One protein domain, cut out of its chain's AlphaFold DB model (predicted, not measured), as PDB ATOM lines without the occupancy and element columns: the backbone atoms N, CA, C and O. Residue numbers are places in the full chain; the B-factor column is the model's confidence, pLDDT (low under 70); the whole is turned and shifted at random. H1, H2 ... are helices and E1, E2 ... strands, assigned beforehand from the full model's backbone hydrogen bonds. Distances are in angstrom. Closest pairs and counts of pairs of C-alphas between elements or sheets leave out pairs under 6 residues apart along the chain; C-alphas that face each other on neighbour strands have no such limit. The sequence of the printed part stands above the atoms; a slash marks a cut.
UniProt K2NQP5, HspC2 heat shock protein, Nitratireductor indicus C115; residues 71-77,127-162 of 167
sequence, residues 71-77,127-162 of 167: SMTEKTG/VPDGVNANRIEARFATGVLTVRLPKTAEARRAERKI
ATOM      1  N   SER A  71      67.510 194.989 215.427       29.06
ATOM      2  CA  SER A  71      67.184 193.649 214.927       29.06
ATOM      3  C   SER A  71      68.360 192.706 215.155       29.06
ATOM      4  O   SER A  71      69.457 192.987 214.675       29.06
ATOM      5  N   MET A  72      68.109 191.596 215.847       32.88
ATOM      6  CA  MET A  72      69.041 190.475 215.986       32.88
ATOM      7  C   MET A  72      68.728 189.436 214.901       32.88
ATOM      8  O   MET A  72      67.556 189.156 214.646       32.88
ATOM      9  N   THR A  73      69.762 188.887 214.265       31.91
ATOM     10  CA  THR A  73      69.651 187.807 213.274       31.91
ATOM     11  C   THR A  73      70.453 186.608 213.758       31.91
ATOM     12  O   THR A  73      71.654 186.717 213.977       31.91
ATOM     13  N   GLU A  74      69.796 185.467 213.925       37.94
ATOM     14  CA  GLU A  74      70.444 184.202 214.265       37.94
ATOM     15  C   GLU A  74      70.012 183.158 213.239       37.94
ATOM     16  O   GLU A  74      68.814 182.932 213.078       37.94
ATOM     17  N   LYS A  75      70.966 182.579 212.498       32.41
ATOM     18  CA  LYS A  75      70.697 181.468 211.580       32.41
ATOM     19  C   LYS A  75      70.741 180.170 212.384       32.41
ATOM     20  O   LYS A  75      71.797 179.819 212.896       32.41
ATOM     21  N   THR A  76      69.647 179.426 212.436       37.62
ATOM     22  CA  THR A  76      69.630 178.064 212.983       37.62
ATOM     23  C   THR A  76      69.217 177.102 211.878       37.62
ATOM     24  O   THR A  76      68.246 177.334 211.155       37.62
ATOM     25  N   GLY A  77      69.999 176.033 211.709       34.69
ATOM     26  CA  GLY A  77      69.735 174.978 210.736       34.69
ATOM     27  C   GLY A  77      68.400 174.273 210.995       34.69
ATOM     28  O   GLY A  77      68.011 174.061 212.141       34.69
ATOM     29  N   VAL A 127      67.419 191.179 227.970       78.38
ATOM     30  CA  VAL A 127      66.539 192.219 227.432       78.38
ATOM     31  C   VAL A 127      66.852 193.533 228.158       78.38
ATOM     32  O   VAL A 127      66.909 193.519 229.386       78.38
ATOM     33  N   PRO A 128      67.079 194.647 227.440       77.62
ATOM     34  CA  PRO A 128      67.351 195.935 228.066       77.62
ATOM     35  C   PRO A 128      66.134 196.466 228.829       77.62
ATOM     36  O   PRO A 128      64.983 196.253 228.430       77.62
ATOM     37  N   ASP A 129      66.400 197.212 229.898       69.50
ATOM     38  CA  ASP A 129      65.363 197.837 230.711       69.50
ATOM     39  C   ASP A 129      64.597 198.888 229.887       69.50
ATOM     40  O   ASP A 129      65.175 199.688 229.147       69.50
ATOM     41  N   GLY A 130      63.263 198.864 229.964       75.62
ATOM     42  CA  GLY A 130      62.398 199.785 229.216       75.62
ATOM     43  C   GLY A 130      61.859 199.252 227.882       75.62
ATOM     44  O   GLY A 130      61.398 200.042 227.052       75.62
ATOM     45  N   VAL A 131      61.862 197.935 227.665       80.31
ATOM     46  CA  VAL A 131      61.142 197.277 226.559       80.31
ATOM     47  C   VAL A 131      59.668 197.063 226.914       80.31
ATOM     48  O   VAL A 131      59.324 196.668 228.024       80.31
ATOM     49  N   ASN A 132      58.770 197.311 225.956       81.56
ATOM     50  CA  ASN A 132      57.348 197.034 226.131       81.56
ATOM     51  C   ASN A 132      57.057 195.551 225.845       81.56
ATOM     52  O   ASN A 132      56.914 195.158 224.685       81.56
ATOM     53  N   ALA A 133      56.932 194.752 226.910       80.50
ATOM     54  CA  ALA A 133      56.689 193.310 226.832       80.50
ATOM     55  C   ALA A 133      55.410 192.935 226.056       80.50
ATOM     56  O   ALA A 133      55.377 191.914 225.373       80.50
ATOM     57  N   ASN A 134      54.384 193.791 226.074       80.88
ATOM     58  CA  ASN A 134      53.091 193.511 225.440       80.88
ATOM     59  C   ASN A 134      53.118 193.641 223.909       80.88
ATOM     60  O   ASN A 134      52.171 193.233 223.238       80.88
ATOM     61  N   ARG A 135      54.173 194.238 223.342       84.06
ATOM     62  CA  ARG A 135      54.303 194.508 221.898       84.06
ATOM     63  C   ARG A 135      55.500 193.799 221.262       84.06
ATOM     64  O   ARG A 135      55.984 194.232 220.220       84.06
ATOM     65  N   ILE A 136      55.998 192.740 221.896       85.38
ATOM     66  CA  ILE A 136      57.078 191.930 221.335       85.38
ATOM     67  C   ILE A 136      56.528 191.115 220.159       85.38
ATOM     68  O   ILE A 136      55.536 190.400 220.293       85.38
ATOM     69  N   GLU A 137      57.193 191.215 219.010       82.88
ATOM     70  CA  GLU A 137      56.885 190.427 217.816       82.88
ATOM     71  C   GLU A 137      58.093 189.567 217.453       82.88
ATOM     72  O   GLU A 137      59.213 190.070 217.372       82.88
ATOM     73  N   ALA A 138      57.874 188.282 217.190       88.38
ATOM     74  CA  ALA A 138      58.898 187.376 216.685       88.38
ATOM     75  C   ALA A 138      58.462 186.822 215.325       88.38
ATOM     76  O   ALA A 138      57.296 186.475 215.139       88.38
ATOM     77  N   ARG A 139      59.392 186.757 214.371       86.00
ATOM     78  CA  ARG A 139      59.186 186.167 213.045       86.00
ATOM     79  C   ARG A 139      60.338 185.230 212.730       86.00
ATOM     80  O   ARG A 139      61.495 185.623 212.859       86.00
ATOM     81  N   PHE A 140      60.018 184.016 212.302       86.06
ATOM     82  CA  PHE A 140      60.997 183.045 211.837       86.06
ATOM     83  C   PHE A 140      60.844 182.875 210.328       86.06
ATOM     84  O   PHE A 140      59.789 182.462 209.857       86.06
ATOM     85  N   ALA A 141      61.872 183.242 209.567       81.81
ATOM     86  CA  ALA A 141      61.856 183.138 208.112       81.81
ATOM     87  C   ALA A 141      63.235 182.720 207.602       81.81
ATOM     88  O   ALA A 141      64.253 183.256 208.041       81.81
ATOM     89  N   THR A 142      63.280 181.775 206.653       86.50
ATOM     90  CA  THR A 142      64.531 181.329 205.998       86.50
ATOM     91  C   THR A 142      65.643 180.939 206.986       86.50
ATOM     92  O   THR A 142      66.807 181.289 206.807       86.50
ATOM     93  N   GLY A 143      65.278 180.236 208.064       79.50
ATOM     94  CA  GLY A 143      66.223 179.799 209.096       79.50
ATOM     95  C   GLY A 143      66.702 180.907 210.035       79.50
ATOM     96  O   GLY A 143      67.610 180.657 210.817       79.50
ATOM     97  N   VAL A 144      66.126 182.115 209.965       81.06
ATOM     98  CA  VAL A 144      66.495 183.252 210.815       81.06
ATOM     99  C   VAL A 144      65.364 183.622 211.765       81.06
ATOM    100  O   VAL A 144      64.257 183.939 211.321       81.06
ATOM    101  N   LEU A 145      65.653 183.648 213.069       83.38
ATOM    102  CA  LEU A 145      64.743 184.194 214.077       83.38
ATOM    103  C   LEU A 145      64.965 185.705 214.219       83.38
ATOM    104  O   LEU A 145      66.033 186.153 214.623       83.38
ATOM    105  N   THR A 146      63.941 186.490 213.892       83.31
ATOM    106  CA  THR A 146      63.922 187.947 214.063       83.31
ATOM    107  C   THR A 146      62.983 188.313 215.207       83.31
ATOM    108  O   THR A 146      61.776 188.098 215.104       83.31
ATOM    109  N   VAL A 147      63.510 188.917 216.273       87.31
ATOM    110  CA  VAL A 147      62.718 189.415 217.411       87.31
ATOM    111  C   VAL A 147      62.725 190.944 217.413       87.31
ATOM    112  O   VAL A 147      63.784 191.569 217.411       87.31
ATOM    113  N   ARG A 148      61.540 191.559 217.407       85.88
ATOM    114  CA  ARG A 148      61.333 193.007 217.505       85.88
ATOM    115  C   ARG A 148      60.939 193.374 218.930       85.88
ATOM    116  O   ARG A 148      59.876 192.983 219.409       85.88
ATOM    117  N   LEU A 149      61.788 194.170 219.579       87.06
ATOM    118  CA  LEU A 149      61.605 194.653 220.949       87.06
ATOM    119  C   LEU A 149      61.360 196.174 220.939       87.06
ATOM    120  O   LEU A 149      62.314 196.955 220.879       87.06
ATOM    121  N   PRO A 150      60.100 196.644 220.946       86.25
ATOM    122  CA  PRO A 150      59.818 198.074 220.935       86.25
ATOM    123  C   PRO A 150      60.123 198.720 222.295       86.25
ATOM    124  O   PRO A 150      59.617 198.290 223.333       86.25
ATOM    125  N   LYS A 151      60.891 199.820 222.279       86.12
ATOM    126  CA  LYS A 151      61.095 200.682 223.459       86.12
ATOM    127  C   LYS A 151      59.762 201.258 223.965       86.12
ATOM    128  O   LYS A 151      58.927 201.677 223.155       86.12
ATOM    129  N   THR A 152      59.606 201.330 225.284       82.19
ATOM    130  CA  THR A 152      58.512 202.036 225.973       82.19
ATOM    131  C   THR A 152      58.530 203.539 225.677       82.19
ATOM    132  O   THR A 152      59.536 204.101 225.240       82.19
ATOM    133  N   ALA A 153      57.391 204.209 225.884       76.38
ATOM    134  CA  ALA A 153      57.277 205.653 225.671       76.38
ATOM    135  C   ALA A 153      58.180 206.453 226.629       76.38
ATOM    136  O   ALA A 153      58.731 207.474 226.229       76.38
ATOM    137  N   GLU A 154      58.375 205.956 227.849       73.06
ATOM    138  CA  GLU A 154      59.249 206.544 228.869       73.06
ATOM    139  C   GLU A 154      60.724 206.446 228.462       73.06
ATOM    140  O   GLU A 154      61.415 207.463 228.399       73.06
ATOM    141  N   ALA A 155      61.177 205.260 228.038       71.06
ATOM    142  CA  ALA A 155      62.546 205.047 227.562       71.06
ATOM    143  C   ALA A 155      62.879 205.848 226.290       71.06
ATOM    144  O   ALA A 155      64.031 206.202 226.061       71.06
ATOM    145  N   ARG A 156      61.878 206.163 225.456       71.62
ATOM    146  CA  ARG A 156      62.052 207.041 224.282       71.62
ATOM    147  C   ARG A 156      62.185 208.517 224.649       71.62
ATOM    148  O   ARG A 156      62.822 209.257 223.911       71.62
ATOM    149  N   ARG A 157      61.559 208.961 225.742       70.38
ATOM    150  CA  ARG A 157      61.627 210.358 226.207       70.38
ATOM    151  C   ARG A 157      62.906 210.647 226.986       70.38
ATOM    152  O   ARG A 157      63.379 211.776 226.960       70.38
ATOM    153  N   ALA A 158      63.474 209.633 227.637       68.12
ATOM    154  CA  ALA A 158      64.759 209.726 228.330       68.12
ATOM    155  C   ALA A 158      65.964 209.876 227.376       68.12
ATOM    156  O   ALA A 158      67.073 210.167 227.822       68.12
ATOM    157  N   GLU A 159      65.763 209.696 226.068       70.94
ATOM    158  CA  GLU A 159      66.807 209.839 225.058       70.94
ATOM    159  C   GLU A 159      67.159 211.326 224.870       70.94
ATOM    160  O   GLU A 159      66.454 212.085 224.201       70.94
ATOM    161  N   ARG A 160      68.255 211.763 225.500       72.06
ATOM    162  CA  ARG A 160      68.786 213.124 225.356       72.06
ATOM    163  C   ARG A 160      69.601 213.220 224.070       72.06
ATOM    164  O   ARG A 160      70.623 212.554 223.921       72.06
ATOM    165  N   LYS A 161      69.172 214.081 223.148       76.12
ATOM    166  CA  LYS A 161      69.952 214.421 221.955       76.12
ATOM    167  C   LYS A 161      71.028 215.434 222.342       76.12
ATOM    168  O   LYS A 161      70.711 216.585 222.618       76.12
ATOM    169  N   ILE A 162      72.285 215.001 222.358       77.06
ATOM    170  CA  ILE A 162      73.435 215.894 222.528       77.06
ATOM    171  C   ILE A 162      73.747 216.501 221.156       77.06
ATOM    172  O   ILE A 162      73.969 215.768 220.190       77.06
TER     173      ILE A 162
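AT A GLANCE: This is residues 71 to 77 and 127 to 162 of the 167 residues of the protein "HspC2 heat shock protein" of Nitratireductor indicus C115 (UniProt K2NQP5). With little regular structure, this flat model is a two-strand hairpin, E1 and E2, with residues 74 to 75 beside E2, small helix H1 beyond the hairpin's open end, and residues 157 to 162 sticking out. The 43 printed residues, only 15 in named elements, run E1, E2, H1: mixed, with an antiparallel sheet E1 - E2. The whole is only just loose, close to extended: radius of gyration of the C-alphas 13.4 A, spans 41 by 25 by 13 A.

IN THESE COORDINATES: From Ser 71, go on to C-alpha 137 at (56.885, 190.427, 217.816), where E1, residues 137 to 141, starts its 13.1 A. E2, residues 144 to 148, runs 12.9 A. H1, residues 153 to 157, runs 6.4 A to C-alpha 157 at (61.627, 210.358, 226.207).

HOW THE PARTS SIT: Residues 74 to 75 pair antiparallel with 144 to 145 of E2. In the E1 and E2 hairpin, antiparallel at 163 degrees, find N 139 and O 146 within hydrogen-bond range, 2.8 A. In H1 every O i to N i+4 pair is within hydrogen-bond range. E1 and H1 are apart.

THE WHOLE: C-alphas 77 and 162 are farthest apart, 42.7 A. Residues 78 to 126 are cut out, a C-alpha gap of 24.2 A. Both links between named elements are tight. Residues 71 to 77, 129 and 158 have pLDDT under 70.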